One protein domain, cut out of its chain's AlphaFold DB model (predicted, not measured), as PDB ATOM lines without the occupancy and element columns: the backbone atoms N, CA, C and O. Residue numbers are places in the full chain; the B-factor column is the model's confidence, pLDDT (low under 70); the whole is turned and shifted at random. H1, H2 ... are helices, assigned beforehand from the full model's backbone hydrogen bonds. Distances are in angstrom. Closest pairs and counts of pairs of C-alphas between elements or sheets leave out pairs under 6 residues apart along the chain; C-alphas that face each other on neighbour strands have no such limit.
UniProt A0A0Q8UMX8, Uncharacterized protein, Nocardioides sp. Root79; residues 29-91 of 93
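Overview. This is residues 29 to 91 of the 93 residues of an uncharacterized protein of Nocardioides sp. Root79 (UniProt A0A0Q8UMX8). Two pairs of helices make a small compact body: H1 and H2 lie side by side as a helical hairpin, and H3 packs with its first part, residues 63 to 67, steeply across H4. The two pairs come near each other at H2 and H3 and at H1 and H4, and the loop of residues 40 to 48 runs out from H1 and folds back to H2. The printed part has 63 residues with four named helices, in the order H1, H2, H3, H4, and no named strand; its class is all helix. It is compact, with a radius of gyration of the C-alphas of 10.5 A, and rounded, with spans of 27 by 22 by 17 A.

Along the chain. H1 takes residues 30 to 39 and is 14.4 A long from first to last C-alpha; it begins at C-alpha 30 at (7.855, -13.184, 45.402). In the link that follows, residues 42 to 43 pair with residues 46 to 47, antiparallel, in stretches too short to be named strands. H2 takes residues 49 to 54 and is 8.6 A long. H3 takes residues 62 to 73 and is 16.3 A long, with C-alpha 62 at (0.270, -6.766, 33.238). H4, residues 79 to 91, is the longest helix by residues, with 13, and is 18.5 A long; it ends at C-alpha 91 at (0.841, -20.877, 40.046).

Arrangement. H1 and H2 touch and form a helical hairpin, running opposite ways at a shallow tilt of 8 degrees. Their closest C-alphas, those of Thr 36 and Leu 51, are 6.1 A apart. H2 and H3 are near each other, with their closest C-alphas 8.1 A apart. H3 touches H4 with residues 63 to 67 alone, at a steep tilt of 65 degrees, opposite ways. Their closest C-alphas, those of Ala 64 and Phe 85, are 4.3 A apart. H1 and H4 are close but not clearly touching, with the closest C-alphas, those of Cys 34 and Leu 89, 7.4 A apart, at a steep tilt of 62 degrees, opposite ways. H1 and H3 are apart, and H2 and H4 are apart. In H1, H2, H3 and H4 every O i to N i+4 pair is within hydrogen-bond range.

Size, cuts and confidence. The two C-alphas farthest apart, those of Glu 31 and Asp 76, are 27.4 A apart, and those of the first and last printed residues, Asp 29 and Asp 91, are 15.5 A apart. The printed part has no cut. The link from H3 to H4 is tight, those from H1 to H2 and from H2 to H3 are short, and no link is long. The mean pLDDT of the printed part is 88.2, and residues 44 to 46 are under 70.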
ATOM      1  N   ASP A  29       9.880  -8.923  46.246       93.69
ATOM      2  CA  ASP A  29      10.198 -10.331  46.475       93.69
ATOM      3  C   ASP A  29       8.922 -11.185  46.363       93.69
ATOM      4  O   ASP A  29       7.858 -10.778  46.833       93.69
ATOM      5  N   GLN A  30       9.017 -12.342  45.698       93.44
ATOM      6  CA  GLN A  30       7.855 -13.184  45.402       93.44
ATOM      7  C   GLN A  30       7.243 -13.769  46.678       93.44
ATOM      8  O   GLN A  30       6.024 -13.749  46.820       93.44
ATOM      9  N   GLU A  31       8.070 -14.266  47.596       93.38
ATOM     10  CA  GLU A  31       7.614 -14.909  48.832       93.38
ATOM     11  C   GLU A  31       6.950 -13.871  49.743       93.38
ATOM     12  O   GLU A  31       5.801 -14.041  50.150       93.38
ATOM     13  N   ALA A  32       7.602 -12.719  49.933       92.25
ATOM     14  CA  ALA A  32       7.030 -11.609  50.690       92.25
ATOM     15  C   ALA A  32       5.716 -11.093  50.078       92.25
ATOM     16  O   ALA A  32       4.797 -10.703  50.805       92.25
ATOM     17  N   PHE A  33       5.607 -11.081  48.745       93.25
ATOM     18  CA  PHE A  33       4.384 -10.685  48.051       93.25
ATOM     19  C   PHE A  33       3.242 -11.663  48.320       93.25
ATOM     20  O   PHE A  33       2.141 -11.223  48.647       93.25
ATOM     21  N   CYS A  34       3.502 -12.965  48.226       92.81
ATOM     22  CA  CYS A  34       2.512 -14.006  48.484       92.81
ATOM     23  C   CYS A  34       2.008 -13.974  49.930       92.81
ATOM     24  O   CYS A  34       0.795 -13.983  50.145       92.81
ATOM     25  N   ASP A  35       2.909 -13.826  50.904       93.44
ATOM     26  CA  ASP A  35       2.545 -13.674  52.316       93.44
ATOM     27  C   ASP A  35       1.669 -12.437  52.540       93.44
ATOM     28  O   ASP A  35       0.606 -12.504  53.168       93.44
ATOM     29  N   THR A  36       2.086 -11.302  51.973       91.25
ATOM     30  CA  THR A  36       1.363 -10.037  52.126       91.25
ATOM     31  C   THR A  36      -0.025 -10.140  51.506       91.25
ATOM     32  O   THR A  36      -1.002  -9.809  52.169       91.25
ATOM     33  N   VAL A  37      -0.149 -10.661  50.281       90.31
ATOM     34  CA  VAL A  37      -1.440 -10.862  49.600       90.31
ATOM     35  C   VAL A  37      -2.347 -11.823  50.369       90.31
ATOM     36  O   VAL A  37      -3.538 -11.547  50.491       90.31
ATOM     37  N   ALA A  38      -1.808 -12.917  50.914       87.25
ATOM     38  CA  ALA A  38      -2.582 -13.882  51.694       87.25
ATOM     39  C   ALA A  38      -3.178 -13.262  52.968       87.25
ATOM     40  O   ALA A  38      -4.275 -13.634  53.388       87.25
ATOM     41  N   SER A  39      -2.467 -12.306  53.574       83.06
ATOM     42  CA  SER A  39      -2.956 -11.533  54.723       83.06
ATOM     43  C   SER A  39      -3.765 -10.285  54.354       83.06
ATOM     44  O   SER A  39      -4.484  -9.758  55.205       83.06
ATOM     45  N   ALA A  40      -3.655  -9.804  53.115       81.62
ATOM     46  CA  ALA A  40      -4.211  -8.528  52.698       81.62
ATOM     47  C   ALA A  40      -5.720  -8.603  52.479       81.62
ATOM     48  O   ALA A  40      -6.276  -9.578  51.968       81.62
ATOM     49  N   GLN A  41      -6.390  -7.491  52.774       75.88
ATOM     50  CA  GLN A  41      -7.756  -7.275  52.324       75.88
ATOM     51  C   GLN A  41      -7.743  -6.684  50.909       75.88
ATOM     52  O   GLN A  41      -7.397  -5.521  50.710       75.88
ATOM     53  N   LEU A  42      -8.123  -7.500  49.922       79.00
ATOM     54  CA  LEU A  42      -8.327  -7.080  48.534       79.00
ATOM     55  C   LEU A  42      -9.828  -6.901  48.296       79.00
ATOM     56  O   LEU A  42     -10.553  -7.871  48.079       79.00
ATOM     57  N   THR A  43     -10.314  -5.665  48.396       71.69
ATOM     58  CA  THR A  43     -11.742  -5.340  48.234       71.69
ATOM     59  C   THR A  43     -11.924  -4.240  47.197       71.69
ATOM     60  O   THR A  43     -10.989  -3.487  46.944       71.69
ATOM     61  N   GLU A  44     -13.135  -4.091  46.651       59.62
ATOM     62  CA  GLU A  44     -13.504  -2.990  45.733       59.62
ATOM     63  C   GLU A  44     -13.220  -1.584  46.306       59.62
ATOM     64  O   GLU A  44     -13.188  -0.610  45.565       59.62
ATOM     65  N   GLY A  45     -12.986  -1.457  47.619       57.75
ATOM     66  CA  GLY A  45     -12.666  -0.191  48.280       57.75
ATOM     67  C   GLY A  45     -11.176   0.080  48.504       57.75
ATOM     68  O   GLY A  45     -10.850   1.115  49.088       57.75
ATOM     69  N   GLY A  46     -10.273  -0.825  48.114       68.75
ATOM     70  CA  GLY A  46      -8.846  -0.599  48.314       68.75
ATOM     71  C   GLY A  46      -7.984  -1.851  48.397       68.75
ATOM     72  O   GLY A  46      -8.439  -2.946  48.734       68.75
ATOM     73  N   VAL A  47      -6.689  -1.623  48.174       82.31
ATOM     74  CA  VAL A  47      -5.601  -2.531  48.549       82.31
ATOM     75  C   VAL A  47      -4.908  -2.040  49.819       82.31
ATOM     76  O   VAL A  47      -4.666  -0.832  49.951       82.31
ATOM     77  N   ASP A  48      -4.571  -2.982  50.704       84.50
ATOM     78  CA  ASP A  48      -3.807  -2.766  51.936       84.50
ATOM     79  C   ASP A  48      -2.515  -1.956  51.698       84.50
ATOM     80  O   ASP A  48      -1.850  -2.070  50.661       84.50
ATOM     81  N   GLN A  49      -2.157  -1.115  52.669       82.19
ATOM     82  CA  GLN A  49      -0.994  -0.240  52.605       82.19
ATOM     83  C   GLN A  49       0.318  -1.034  52.564       82.19
ATOM     84  O   GLN A  49       1.262  -0.590  51.907       82.19
ATOM     85  N   ASP A  50       0.379  -2.199  53.211       85.62
ATOM     86  CA  ASP A  50       1.577  -3.046  53.210       85.62
ATOM     87  C   ASP A  50       1.876  -3.578  51.805       85.62
ATOM     88  O   ASP A  50       3.011  -3.503  51.328       85.62
ATOM     89  N   LEU A  51       0.836  -3.990  51.074       86.94
ATOM     90  CA  LEU A  51       0.968  -4.445  49.693       86.94
ATOM     91  C   LEU A  51       1.352  -3.297  48.742       86.94
ATOM     92  O   LEU A  51       2.188  -3.486  47.858       86.94
ATOM     93  N   ARG A  52       0.822  -2.084  48.959       86.12
ATOM     94  CA  ARG A  52       1.229  -0.879  48.202       86.12
ATOM     95  C   ARG A  52       2.710  -0.546  48.395       86.12
ATOM     96  O   ARG A  52       3.381  -0.159  47.441       86.12
ATOM     97  N   GLN A  53       3.205  -0.655  49.630       86.81
ATOM     98  CA  GLN A  53       4.601  -0.358  49.967       86.81
ATOM     99  C   GLN A  53       5.560  -1.424  49.448       86.81
ATOM    100  O   GLN A  53       6.648  -1.087  48.982       86.81
ATOM    101  N   LEU A  54       5.159  -2.692  49.522       89.81
ATOM    102  CA  LEU A  54       5.939  -3.803  48.999       89.81
ATOM    103  C   LEU A  54       6.043  -3.736  47.468       89.81
ATOM    104  O   LEU A  54       7.120  -3.936  46.905       89.81
ATOM    105  N   GLY A  55       4.935  -3.408  46.803       89.44
ATOM    106  CA  GLY A  55       4.840  -3.349  45.353       89.44
ATOM    107  C   GLY A  55       4.505  -4.699  44.725       89.44
ATOM    108  O   GLY A  55       3.869  -5.553  45.336       89.44
ATOM    109  N   THR A  56       4.907  -4.883  43.465       91.44
ATOM    110  CA  THR A  56       4.598  -6.097  42.692       91.44
ATOM    111  C   THR A  56       5.855  -6.815  42.196       91.44
ATOM    112  O   THR A  56       6.843  -6.155  41.836       91.44
ATOM    113  N   PRO A  57       5.832  -8.158  42.114       92.38
ATOM    114  CA  PRO A  57       6.900  -8.930  41.499       92.38
ATOM    115  C   PRO A  57       7.089  -8.565  40.024       92.38
ATOM    116  O   PRO A  57       6.169  -8.099  39.341       92.38
ATOM    117  N   ALA A  58       8.300  -8.783  39.511       90.00
ATOM    118  CA  ALA A  58       8.642  -8.480  38.120       90.00
ATOM    119  C   ALA A  58       7.874  -9.359  37.118       90.00
ATOM    120  O   ALA A  58       7.511  -8.900  36.037       90.00
ATOM    121  N   ASN A  59       7.620 -10.609  37.501       90.69
ATOM    122  CA  ASN A  59       6.898 -11.629  36.743       90.69
ATOM    123  C   ASN A  59       5.373 -11.516  36.854       90.69
ATOM    124  O   ASN A  59       4.684 -12.284  36.185       90.69
ATOM    125  N   LEU A  60       4.837 -10.584  37.653       92.56
ATOM    126  CA  LEU A  60       3.396 -10.361  37.717       92.56
ATOM    127  C   LEU A  60       2.882  -9.906  36.336       92.56
ATOM    128  O   LEU A  60       3.371  -8.888  35.824       92.56
ATOM    129  N   PRO A  61       1.907 -10.616  35.732       93.81
ATOM    130  CA  PRO A  61       1.316 -10.227  34.459       93.81
ATOM    131  C   PRO A  61       0.763  -8.804  34.493       93.81
ATOM    132  O   PRO A  61       0.333  -8.306  35.536       93.81
ATOM    133  N   PHE A  62       0.741  -8.145  33.336       91.44
ATOM    134  CA  PHE A  62       0.270  -6.766  33.238       91.44
ATOM    135  C   PHE A  62      -1.189  -6.628  33.695       91.44
ATOM    136  O   PHE A  62      -1.508  -5.721  34.459       91.44
ATOM    137  N   GLU A  63      -2.052  -7.553  33.281       92.88
ATOM    138  CA  GLU A  63      -3.468  -7.603  33.644       92.88
ATOM    139  C   GLU A  63      -3.645  -7.790  35.155       92.88
ATOM    140  O   GLU A  63      -4.435  -7.092  35.779       92.88
ATOM    141  N   ALA A  64      -2.844  -8.665  35.765       92.69
ATOM    142  CA  ALA A  64      -2.842  -8.880  37.208       92.69
ATOM    143  C   ALA A  64      -2.371  -7.635  37.983       92.69
ATOM    144  O   ALA A  64      -2.922  -7.300  39.030       92.69
ATOM    145  N   ARG A  65      -1.377  -6.909  37.454       91.06
ATOM    146  CA  ARG A  65      -0.936  -5.629  38.026       91.06
ATOM    147  C   ARG A  65      -2.015  -4.557  37.898       91.06
ATOM    148  O   ARG A  65      -2.211  -3.795  38.839       91.06
ATOM    149  N   ARG A  66      -2.708  -4.492  36.759       90.50
ATOM    150  CA  ARG A  66      -3.790  -3.526  36.548       90.50
ATOM    151  C   ARG A  66      -4.967  -3.782  37.486       90.50
ATOM    152  O   ARG A  66      -5.418  -2.828  38.098       90.50
ATOM    153  N   TYR A  67      -5.332  -5.043  37.729       91.56
ATOM    154  CA  TYR A  67      -6.312  -5.396  38.762       91.56
ATOM    155  C   TYR A  67      -5.966  -4.792  40.133       91.56
ATOM    156  O   TYR A  67      -6.814  -4.160  40.758       91.56
ATOM    157  N   LEU A  68      -4.716  -4.926  40.591       90.00
ATOM    158  CA  LEU A  68      -4.284  -4.338  41.865       90.00
ATOM    159  C   LEU A  68      -4.330  -2.805  41.864       90.00
ATOM    160  O   LEU A  68      -4.670  -2.214  42.886       90.00
ATOM    161  N   LEU A  69      -3.991  -2.163  40.744       88.00
ATOM    162  CA  LEU A  69      -4.060  -0.707  40.607       88.00
ATOM    163  C   LEU A  69      -5.507  -0.207  40.622       88.00
ATOM    164  O   LEU A  69      -5.805   0.725  41.360       88.00
ATOM    165  N   ASP A  70      -6.408  -0.873  39.899       89.19
ATOM    166  CA  ASP A  70      -7.831  -0.536  39.880       89.19
ATOM    167  C   ASP A  70      -8.423  -0.638  41.291       89.19
ATOM    168  O   ASP A  70      -9.052   0.307  41.767       89.19
ATOM    169  N   LEU A  71      -8.124  -1.721  42.023       88.50
ATOM    170  CA  LEU A  71      -8.507  -1.839  43.433       88.50
ATOM    171  C   LEU A  71      -7.902  -0.718  44.291       88.50
ATOM    172  O   LEU A  71      -8.560  -0.195  45.187       88.50
ATOM    173  N   ALA A  72      -6.641  -0.346  44.058       85.88
ATOM    174  CA  ALA A  72      -5.951   0.674  44.843       85.88
ATOM    175  C   ALA A  72      -6.529   2.082  44.644       85.88
ATOM    176  O   ALA A  72      -6.525   2.872  45.597       85.88
ATOM    177  N   ASP A  73      -7.027   2.353  43.441       85.75
ATOM    178  CA  ASP A  73      -7.657   3.606  43.026       85.75
ATOM    179  C   ASP A  73      -9.174   3.627  43.317       85.75
ATOM    180  O   ASP A  73      -9.827   4.657  43.138       85.75
ATOM    181  N   GLY A  74      -9.735   2.519  43.824       84.62
ATOM    182  CA  GLY A  74     -11.163   2.386  44.138       84.62
ATOM    183  C   GLY A  74     -12.044   2.267  42.892       84.62
ATOM    184  O   GLY A  74     -13.199   2.698  42.904       84.62
ATOM    185  N   HIS A  75     -11.486   1.746  41.800       86.25
ATOM    186  CA  HIS A  75     -12.204   1.416  40.579       86.25
ATOM    187  C   HIS A  75     -12.781  -0.001  40.642       86.25
ATOM    188  O   HIS A  75     -12.185  -0.912  41.219       86.25
ATOM    189  N   ASP A  76     -13.928  -0.188  39.986       84.62
ATOM    190  CA  ASP A  76     -14.537  -1.508  39.841       84.62
ATOM    191  C   ASP A  76     -13.608  -2.414  39.011       84.62
ATOM    192  O   ASP A  76     -13.297  -2.088  37.858       84.62
ATOM    193  N   PRO A  77     -13.161  -3.556  39.553       80.81
ATOM    194  CA  PRO A  77     -12.198  -4.403  38.874       80.81
ATOM    195  C   PRO A  77     -12.811  -5.134  37.678       80.81
ATOM    196  O   PRO A  77     -13.916  -5.680  37.733       80.81
ATOM    197  N   VAL A  78     -12.038  -5.251  36.598       88.88
ATOM    198  CA  VAL A  78     -12.438  -6.034  35.424       88.88
ATOM    199  C   VAL A  78     -12.319  -7.540  35.727       88.88
ATOM    200  O   VAL A  78     -11.235  -8.008  36.090       88.88
ATOM    201  N   PRO A  79     -13.373  -8.358  35.510       90.00
ATOM    202  CA  PRO A  79     -13.360  -9.782  35.873       90.00
ATOM    203  C   PRO A  79     -12.232 -10.603  35.235       90.00
ATOM    204  O   PRO A  79     -11.681 -11.499  35.872       90.00
ATOM    205  N   ALA A  80     -11.866 -10.293  33.987       92.56
ATOM    206  CA  ALA A  80     -10.777 -10.974  33.289       92.56
ATOM    207  C   ALA A  80      -9.416 -10.729  33.962       92.56
ATOM    208  O   ALA A  80      -8.593 -11.633  34.046       92.56
ATOM    209  N   GLU A  81      -9.189  -9.525  34.481       91.50
ATOM    210  CA  GLU A  81      -7.929  -9.134  35.122       91.50
ATOM    211  C   GLU A  81      -7.794  -9.783  36.494       91.50
ATOM    212  O   GLU A  81      -6.735 -10.320  36.825       91.50
ATOM    213  N   LYS A  82      -8.910  -9.852  37.235       93.12
ATOM    214  CA  LYS A  82      -8.998 -10.645  38.460       93.12
ATOM    215  C   LYS A  82      -8.655 -12.113  38.198       93.12
ATOM    216  O   LYS A  82      -7.896 -12.702  38.955       93.12
ATOM    217  N   GLN A  83      -9.180 -12.708  37.128       96.00
ATOM    218  CA  GLN A  83      -8.896 -14.109  36.816       96.00
ATOM    219  C   GLN A  83      -7.408 -14.352  36.522       96.00
ATOM    220  O   GLN A  83      -6.857 -15.364  36.956       96.00
ATOM    221  N   VAL A  84      -6.747 -13.426  35.819       96.00
ATOM    222  CA  VAL A  84      -5.294 -13.499  35.589       96.00
ATOM    223  C   VAL A  84      -4.531 -13.375  36.910       96.00
ATOM    224  O   VAL A  84      -3.588 -14.130  37.131       96.00
ATOM    225  N   PHE A  85      -4.956 -12.480  37.805       95.19
ATOM    226  CA  PHE A  85      -4.376 -12.347  39.142       95.19
ATOM    227  C   PHE A  85      -4.545 -13.622  39.983       95.19
ATOM    228  O   PHE A  85      -3.567 -14.132  40.518       95.19
ATOM    229  N   ASP A  86      -5.750 -14.191  40.035       94.50
ATOM    230  CA  ASP A  86      -6.030 -15.425  40.778       94.50
ATOM    231  C   ASP A  86      -5.212 -16.611  40.236       94.50
ATOM    232  O   ASP A  86      -4.680 -17.407  41.009       94.50
ATOM    233  N   THR A  87      -5.077 -16.714  38.908       97.31
ATOM    234  CA  THR A  87      -4.258 -17.755  38.258       97.31
ATOM    235  C   THR A  87      -2.785 -17.583  38.611       97.31
ATOM    236  O   THR A  87      -2.119 -18.548  38.969       97.31
ATOM    237  N   TYR A  88      -2.287 -16.345  38.577       95.56
ATOM    238  CA  TYR A  88      -0.921 -16.045  38.983       95.56
ATOM    239  C   TYR A  88      -0.647 -16.478  40.427       95.56
ATOM    240  O   TYR A  88       0.375 -17.107  40.684       95.56
ATOM    241  N   LEU A  89      -1.550 -16.173  41.365       94.69
ATOM    242  CA  LEU A  89      -1.388 -16.601  42.755       94.69
ATOM    243  C   LEU A  89      -1.372 -18.129  42.874       94.69
ATOM    244  O   LEU A  89      -0.529 -18.668  43.579       94.69
ATOM    245  N   ALA A  90      -2.258 -18.827  42.162       95.75
ATOM    246  CA  ALA A  90      -2.306 -20.287  42.191       95.75
ATOM    247  C   ALA A  90      -1.019 -20.948  41.665       95.75
ATOM    248  O   ALA A  90      -0.629 -22.004  42.161       95.75
ATOM    249  N   ASP A  91      -0.364 -20.333  40.678       95.75
ATOM    250  CA  ASP A  91       0.841 -20.877  40.046       95.75
ATOM    251  C   ASP A  91       2.142 -20.477  40.766       95.75
ATOM    252  O   ASP A  91       3.161 -21.157  40.613       95.75
TER     253      ASP A  91